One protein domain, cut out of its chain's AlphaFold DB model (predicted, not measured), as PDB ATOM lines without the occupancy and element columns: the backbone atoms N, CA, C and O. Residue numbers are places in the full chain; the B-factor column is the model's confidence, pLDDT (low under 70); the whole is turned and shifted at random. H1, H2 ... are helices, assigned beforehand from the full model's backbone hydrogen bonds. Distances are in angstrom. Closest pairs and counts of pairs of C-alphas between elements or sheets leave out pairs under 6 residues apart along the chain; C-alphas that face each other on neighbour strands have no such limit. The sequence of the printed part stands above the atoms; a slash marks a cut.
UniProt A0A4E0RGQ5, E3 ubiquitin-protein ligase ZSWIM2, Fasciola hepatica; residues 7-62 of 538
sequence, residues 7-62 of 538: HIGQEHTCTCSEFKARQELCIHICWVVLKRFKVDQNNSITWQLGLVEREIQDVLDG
ATOM      1  N   HIS A   7     -10.414   7.819 104.930       88.00
ATOM      2  CA  HIS A   7     -10.116   6.412 104.684       88.00
ATOM      3  C   HIS A   7      -9.797   5.729 106.009       88.00
ATOM      4  O   HIS A   7      -9.003   6.240 106.799       88.00
ATOM      5  N   ILE A   8     -10.429   4.580 106.230       89.69
ATOM      6  CA  ILE A   8     -10.212   3.707 107.380       89.69
ATOM      7  C   ILE A   8      -9.562   2.437 106.837       89.69
ATOM      8  O   ILE A   8     -10.108   1.807 105.936       89.69
ATOM      9  N   GLY A   9      -8.387   2.102 107.352       86.44
ATOM     10  CA  GLY A   9      -7.559   0.992 106.894       86.44
ATOM     11  C   GLY A   9      -6.368   0.798 107.827       86.44
ATOM     12  O   GLY A   9      -6.403   1.297 108.955       86.44
ATOM     13  N   GLN A  10      -5.308   0.151 107.327       86.44
ATOM     14  CA  GLN A  10      -4.050  -0.063 108.059       86.44
ATOM     15  C   GLN A  10      -3.466   1.227 108.639       86.44
ATOM     16  O   GLN A  10      -2.914   1.206 109.730       86.44
ATOM     17  N   GLU A  11      -3.671   2.346 107.949       87.56
ATOM     18  CA  GLU A  11      -3.480   3.693 108.472       87.56
ATOM     19  C   GLU A  11      -4.726   4.517 108.137       87.56
ATOM     20  O   GLU A  11      -5.253   4.465 107.021       87.56
ATOM     21  N   HIS A  12      -5.249   5.253 109.113       90.25
ATOM     22  CA  HIS A  12      -6.385   6.140 108.893       90.25
ATOM     23  C   HIS A  12      -5.907   7.424 108.237       90.25
ATOM     24  O   HIS A  12      -4.946   8.031 108.692       90.25
ATOM     25  N   THR A  13      -6.592   7.878 107.189       88.81
ATOM     26  CA  THR A  13      -6.249   9.145 106.533       88.81
ATOM     27  C   THR A  13      -7.469  10.036 106.400       88.81
ATOM     28  O   THR A  13      -8.576   9.580 106.113       88.81
ATOM     29  N   CYS A  14      -7.284  11.339 106.601       90.69
ATOM     30  CA  CYS A  14      -8.339  12.323 106.398       90.69
ATOM     31  C   CYS A  14      -7.812  13.557 105.664       90.69
ATOM     32  O   CYS A  14      -6.729  14.057 105.951       90.69
ATOM     33  N   THR A  15      -8.601  14.105 104.735       88.19
ATOM     34  CA  THR A  15      -8.219  15.319 103.998       88.19
ATOM     35  C   THR A  15      -8.430  16.622 104.780       88.19
ATOM     36  O   THR A  15      -8.189  17.700 104.228       88.19
ATOM     37  N   CYS A  16      -8.854  16.566 106.049       86.75
ATOM     38  CA  CYS A  16      -9.052  17.762 106.868       86.75
ATOM     39  C   CYS A  16      -7.726  18.415 107.286       86.75
ATOM     40  O   CYS A  16      -6.695  17.759 107.431       86.75
ATOM     41  N   SER A  17      -7.757  19.733 107.495       84.12
ATOM     42  CA  SER A  17      -6.592  20.530 107.904       84.12
ATOM     43  C   SER A  17      -5.981  20.054 109.224       84.12
ATOM     44  O   SER A  17      -4.764  20.045 109.362       84.12
ATOM     45  N   GLU A  18      -6.815  19.615 110.165       81.44
ATOM     46  CA  GLU A  18      -6.383  19.135 111.482       81.44
ATOM     47  C   GLU A  18      -5.592  17.821 111.407       81.44
ATOM     48  O   GLU A  18      -4.552  17.692 112.047       81.44
ATOM     49  N   PHE A  19      -6.008  16.892 110.540       86.31
ATOM     50  CA  PHE A  19      -5.267  15.658 110.281       86.31
ATOM     51  C   PHE A  19      -3.948  15.943 109.555       86.31
ATOM     52  O   PHE A  19      -2.910  15.411 109.928       86.31
ATOM     53  N   LYS A  20      -3.948  16.847 108.564       83.69
ATOM     54  CA  LYS A  20      -2.713  17.238 107.859       83.69
ATOM     55  C   LYS A  20      -1.672  17.874 108.783       83.69
ATOM     56  O   LYS A  20      -0.486  17.696 108.535       83.69
ATOM     57  N   ALA A  21      -2.109  18.603 109.811       82.81
ATOM     58  CA  ALA A  21      -1.221  19.277 110.752       82.81
ATOM     59  C   ALA A  21      -0.666  18.351 111.846       82.81
ATOM     60  O   ALA A  21       0.475  18.536 112.257       82.81
ATOM     61  N   ARG A  22      -1.461  17.386 112.334       83.00
ATOM     62  CA  ARG A  22      -1.106  16.560 113.504       83.00
ATOM     63  C   ARG A  22      -0.864  15.079 113.213       83.00
ATOM     64  O   ARG A  22      -0.228  14.429 114.025       83.00
ATOM     65  N   GLN A  23      -1.353  14.549 112.088       83.19
ATOM     66  CA  GLN A  23      -1.357  13.109 111.768       83.19
ATOM     67  C   GLN A  23      -1.989  12.235 112.875       83.19
ATOM     68  O   GLN A  23      -1.673  11.060 113.022       83.19
ATOM     69  N   GLU A  24      -2.910  12.815 113.648       86.75
ATOM     70  CA  GLU A  24      -3.646  12.163 114.734       86.75
ATOM     71  C   GLU A  24      -5.125  11.983 114.366       86.75
ATOM     72  O   GLU A  24      -5.620  12.576 113.403       86.75
ATOM     73  N   LEU A  25      -5.865  11.200 115.158       86.62
ATOM     74  CA  LEU A  25      -7.301  10.987 114.968       86.62
ATOM     75  C   LEU A  25      -8.084  12.304 115.021       86.62
ATOM     76  O   LEU A  25      -8.335  12.875 116.081       86.62
ATOM     77  N   CYS A  26      -8.522  12.771 113.856       89.81
ATOM     78  CA  CYS A  26      -9.377  13.942 113.762       89.81
ATOM     79  C   CYS A  26     -10.842  13.580 114.046       89.81
ATOM     80  O   CYS A  26     -11.264  12.425 113.926       89.81
ATOM     81  N   ILE A  27     -11.663  14.597 114.325       88.19
ATOM     82  CA  ILE A  27     -13.100  14.417 114.584       88.19
ATOM     83  C   ILE A  27     -13.823  13.657 113.462       88.19
ATOM     84  O   ILE A  27     -14.782  12.940 113.731       88.19
ATOM     85  N   HIS A  28     -13.355  13.762 112.214       89.19
ATOM     86  CA  HIS A  28     -13.946  13.053 111.081       89.19
ATOM     87  C   HIS A  28     -13.687  11.543 111.144       89.19
ATOM     88  O   HIS A  28     -14.606  10.768 110.893       89.19
ATOM     89  N   ILE A  29     -12.475  11.123 111.519       89.50
ATOM     90  CA  ILE A  29     -12.135   9.703 111.691       89.50
ATOM     91  C   ILE A  29     -12.906   9.142 112.889       89.50
ATOM     92  O   ILE A  29     -13.620   8.149 112.745       89.50
ATOM     93  N   CYS A  30     -12.879   9.841 114.031       89.31
ATOM     94  CA  CYS A  30     -13.630   9.448 115.224       89.31
ATOM     95  C   CYS A  30     -15.133   9.345 114.945       89.31
ATOM     96  O   CYS A  30     -15.792   8.414 115.402       89.31
ATOM     97  N   TRP A  31     -15.697  10.269 114.162       89.88
ATOM     98  CA  TRP A  31     -17.102  10.213 113.768       89.88
ATOM     99  C   TRP A  31     -17.403   8.985 112.906       89.88
ATOM    100  O   TRP A  31     -18.414   8.321 113.127       89.88
ATOM    101  N   VAL A  32     -16.533   8.628 111.958       88.38
ATOM    102  CA  VAL A  32     -16.723   7.417 111.145       88.38
ATOM    103  C   VAL A  32     -16.679   6.163 112.030       88.38
ATOM    104  O   VAL A  32     -17.599   5.349 111.982       88.38
ATOM    105  N   VAL A  33     -15.693   6.032 112.913       88.38
ATOM    106  CA  VAL A  33     -15.556   4.849 113.779       88.38
ATOM    107  C   VAL A  33     -16.710   4.745 114.795       88.38
ATOM    108  O   VAL A  33     -17.393   3.721 114.868       88.38
ATOM    109  N   LEU A  34     -17.036   5.837 115.493       87.31
ATOM    110  CA  LEU A  34     -18.056   5.855 116.552       87.31
ATOM    111  C   LEU A  34     -19.497   5.941 116.041       87.31
ATOM    112  O   LEU A  34     -20.407   5.387 116.654       87.31
ATOM    113  N   LYS A  35     -19.761   6.685 114.960       84.00
ATOM    114  CA  LYS A  35     -21.134   6.928 114.476       84.00
ATOM    115  C   LYS A  35     -21.489   6.090 113.260       84.00
ATOM    116  O   LYS A  35     -22.636   5.651 113.165       84.00
ATOM    117  N   ARG A  36     -20.546   5.843 112.343       84.69
ATOM    118  CA  ARG A  36     -20.820   5.063 111.122       84.69
ATOM    119  C   ARG A  36     -20.625   3.560 111.320       84.69
ATOM    120  O   ARG A  36     -21.453   2.808 110.802       84.69
ATOM    121  N   PHE A  37     -19.590   3.152 112.055       86.19
ATOM    122  CA  PHE A  37     -19.328   1.749 112.413       86.19
ATOM    123  C   PHE A  37     -19.806   1.366 113.818       86.19
ATOM    124  O   PHE A  37     -19.869   0.185 114.139       86.19
ATOM    125  N   LYS A  38     -20.233   2.349 114.624       84.62
ATOM    126  CA  LYS A  38     -20.808   2.147 115.966       84.62
ATOM    127  C   LYS A  38     -19.882   1.421 116.945       84.62
ATOM    128  O   LYS A  38     -20.378   0.819 117.895       84.62
ATOM    129  N   VAL A  39     -18.571   1.492 116.723       85.19
ATOM    130  CA  VAL A  39     -17.569   0.877 117.599       85.19
ATOM    131  C   VAL A  39     -17.677   1.489 118.998       85.19
ATOM    132  O   VAL A  39     -17.894   2.696 119.135       85.19
ATOM    133  N   ASP A  40     -17.580   0.655 120.032       82.06
ATOM    134  CA  ASP A  40     -17.655   1.097 121.423       82.06
ATOM    135  C   ASP A  40     -16.535   2.099 121.742       82.06
ATOM    136  O   ASP A  40     -15.361   1.861 121.454       82.06
ATOM    137  N   GLN A  41     -16.889   3.226 122.362       83.56
ATOM    138  CA  GLN A  41     -15.928   4.268 122.729       83.56
ATOM    139  C   GLN A  41     -14.870   3.777 123.733       83.56
ATOM    140  O   GLN A  41     -13.776   4.330 123.799       83.56
ATOM    141  N   ASN A  42     -15.181   2.730 124.492       81.38
ATOM    142  CA  ASN A  42     -14.286   2.095 125.452       81.38
ATOM    143  C   ASN A  42     -13.417   0.998 124.818       81.38
ATOM    144  O   ASN A  42     -12.562   0.431 125.495       81.38
ATOM    145  N   ASN A  43     -13.628   0.672 123.540       83.50
ATOM    146  CA  ASN A  43     -12.795  -0.285 122.826       83.50
ATOM    147  C   ASN A  43     -11.490   0.380 122.364       83.50
ATOM    148  O   ASN A  43     -11.506   1.491 121.834       83.50
ATOM    149  N   SER A  44     -10.361  -0.318 122.518       84.25
ATOM    150  CA  SER A  44      -9.044   0.152 122.073       84.25
ATOM    151  C   SER A  44      -9.006   0.482 120.579       84.25
ATOM    152  O   SER A  44      -8.331   1.427 120.188       84.25
ATOM    153  N   ILE A  45      -9.786  -0.235 119.765       85.69
ATOM    154  CA  ILE A  45      -9.886  -0.068 118.305       85.69
ATOM    155  C   ILE A  45     -10.429   1.306 117.904       85.69
ATOM    156  O   ILE A  45     -10.086   1.826 116.849       85.69
ATOM    157  N   THR A  46     -11.225   1.945 118.764       88.12
ATOM    158  CA  THR A  46     -11.756   3.291 118.503       88.12
ATOM    159  C   THR A  46     -10.661   4.350 118.409       88.12
ATOM    160  O   THR A  46     -10.819   5.341 117.695       88.12
ATOM    161  N   TRP A  47      -9.562   4.151 119.135       88.44
ATOM    162  CA  TRP A  47      -8.521   5.158 119.333       88.44
ATOM    163  C   TRP A  47      -7.189   4.788 118.675       88.44
ATOM    164  O   TRP A  47      -6.186   5.467 118.889       88.44
ATOM    165  N   GLN A  48      -7.166   3.732 117.861       88.25
ATOM    166  CA  GLN A  48      -6.002   3.365 117.062       88.25
ATOM    167  C   GLN A  48      -5.892   4.268 115.824       88.25
ATOM    168  O   GLN A  48      -6.886   4.600 115.187       88.25
ATOM    169  N   LEU A  49      -4.663   4.649 115.458       86.56
ATOM    170  CA  LEU A  49      -4.372   5.448 114.254       86.56
ATOM    171  C   LEU A  49      -4.502   4.643 112.945       86.56
ATOM    172  O   LEU A  49      -4.387   5.200 111.855       86.56
ATOM    173  N   GLY A  50      -4.749   3.341 113.053       87.69
ATOM    174  CA  GLY A  50      -4.831   2.393 111.958       87.69
ATOM    175  C   GLY A  50      -5.294   1.032 112.467       87.69
ATOM    176  O   GLY A  50      -5.052   0.702 113.626       87.69
ATOM    177  N   LEU A  51      -5.970   0.263 111.616       88.81
ATOM    178  CA  LEU A  51      -6.540  -1.041 111.958       88.81
ATOM    179  C   LEU A  51      -5.911  -2.135 111.108       88.81
ATOM    180  O   LEU A  51      -5.819  -2.004 109.888       88.81
ATOM    181  N   VAL A  52      -5.524  -3.244 111.727       88.81
ATOM    182  CA  VAL A  52      -5.031  -4.419 110.999       88.81
ATOM    183  C   VAL A  52      -6.183  -5.050 110.208       88.81
ATOM    184  O   VAL A  52      -7.329  -4.990 110.636       88.81
ATOM    185  N   GLU A  53      -5.901  -5.716 109.086       85.56
ATOM    186  CA  GLU A  53      -6.912  -6.345 108.210       85.56
ATOM    187  C   GLU A  53      -7.971  -7.171 108.967       85.56
ATOM    188  O   GLU A  53      -9.167  -7.085 108.694       85.56
ATOM    189  N   ARG A  54      -7.549  -7.924 109.991       86.25
ATOM    190  CA  ARG A  54      -8.470  -8.673 110.859       86.25
ATOM    191  C   ARG A  54      -9.393  -7.753 111.664       86.25
ATOM    192  O   ARG A  54     -10.582  -8.023 111.748       86.25
ATOM    193  N   GLU A  55      -8.862  -6.674 112.236       88.44
ATOM    194  CA  GLU A  55      -9.634  -5.689 113.002       88.44
ATOM    195  C   GLU A  55     -10.588  -4.906 112.095       88.44
ATOM    196  O   GLU A  55     -11.719  -4.639 112.493       88.44
ATOM    197  N   ILE A  56     -10.180  -4.594 110.857       86.88
ATOM    198  CA  ILE A  56     -11.058  -3.998 109.841       86.88
ATOM    199  C   ILE A  56     -12.237  -4.931 109.577       86.88
ATOM    200  O   ILE A  56     -13.388  -4.497 109.661       86.88
ATOM    201  N   GLN A  57     -11.971  -6.214 109.316       85.62
ATOM    202  CA  GLN A  57     -13.027  -7.197 109.098       85.62
ATOM    203  C   GLN A  57     -13.936  -7.323 110.325       85.62
ATOM    204  O   GLN A  57     -15.154  -7.328 110.192       85.62
ATOM    205  N   ASP A  58     -13.372  -7.339 111.529       84.19
ATOM    206  CA  ASP A  58     -14.134  -7.408 112.774       84.19
ATOM    207  C   ASP A  58     -15.014  -6.161 113.009       84.19
ATOM    208  O   ASP A  58     -16.133  -6.273 113.521       84.19
ATOM    209  N   VAL A  59     -14.546  -4.967 112.621       86.62
ATOM    210  CA  VAL A  59     -15.338  -3.724 112.634       86.62
ATOM    211  C   VAL A  59     -16.462  -3.785 111.595       86.62
ATOM    212  O   VAL A  59     -17.589  -3.389 111.902       86.62
ATOM    213  N   LEU A  60     -16.197  -4.312 110.395       84.00
ATOM    214  CA  LEU A  60     -17.207  -4.513 109.345       84.00
ATOM    215  C   LEU A  60     -18.266  -5.548 109.746       84.00
ATOM    216  O   LEU A  60     -19.456  -5.333 109.508       84.00
ATOM    217  N   ASP A  61     -17.844  -6.616 110.418       80.50
ATOM    218  CA  ASP A  61     -18.699  -7.660 110.991       80.50
ATOM    219  C   ASP A  61     -19.490  -7.155 112.215       80.50
ATOM    220  O   ASP A  61     -20.368  -7.849 112.729       80.50
ATOM    221  N   GLY A  62     -19.188  -5.946 112.706       79.94
ATOM    222  CA  GLY A  62     -19.863  -5.327 113.843       79.94
ATOM    223  C   GLY A  62     -19.486  -5.927 115.198       79.94
ATOM    224  O   GLY A  62     -20.193  -5.691 116.178       79.94
TER     225      GLY A  62
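Overview. This is residues 7 to 62 of the 538 residues of the protein "E3 ubiquitin-protein ligase ZSWIM2" of Fasciola hepatica (UniProt A0A4E0RGQ5). Four short helices are strung along an elongated body, H1 at one end and H4 at the other, with H2 and H3 packed together between them; residues 7 to 16 lead from mid-length to H1. The printed part has 56 residues, is all helix in the order H1, H2, H3, H4, and is compact, with a radius of gyration of the C-alphas of 10.7 A and spans of 31 by 19 by 16 A.

Along the chain. Find C-alpha 17 at (-6.592, 20.530, 107.904), where H1, residues 17 to 22, begins. H2, residues 27 to 36, runs 12.6 A; H3 is residues 44 to 47. H4, residues 53 to 60, runs 10.5 A to C-alpha 60 at (-17.207, -4.513, 109.345).

Arrangement. Look at the C-alphas of Val 33 and Thr 46, 6.3 A apart, the closest where H2 and H3 touch. H1 and H2 are near each other. H3 and H4 are close but not clearly touching, their closest C-alphas, Ile 45 and Glu 55, 7.7 A apart. H1 and H4 are apart. In H1, H2 and H4 every O i to N i+4 pair is within hydrogen-bond range; H3 is too short for one.

Size, cuts and confidence. The farthest C-alphas, Ala 21 and Asp 61, are 32.1 A apart. The printed part has no cut, no link between helices is long, and no printed residue is under pLDDT 70.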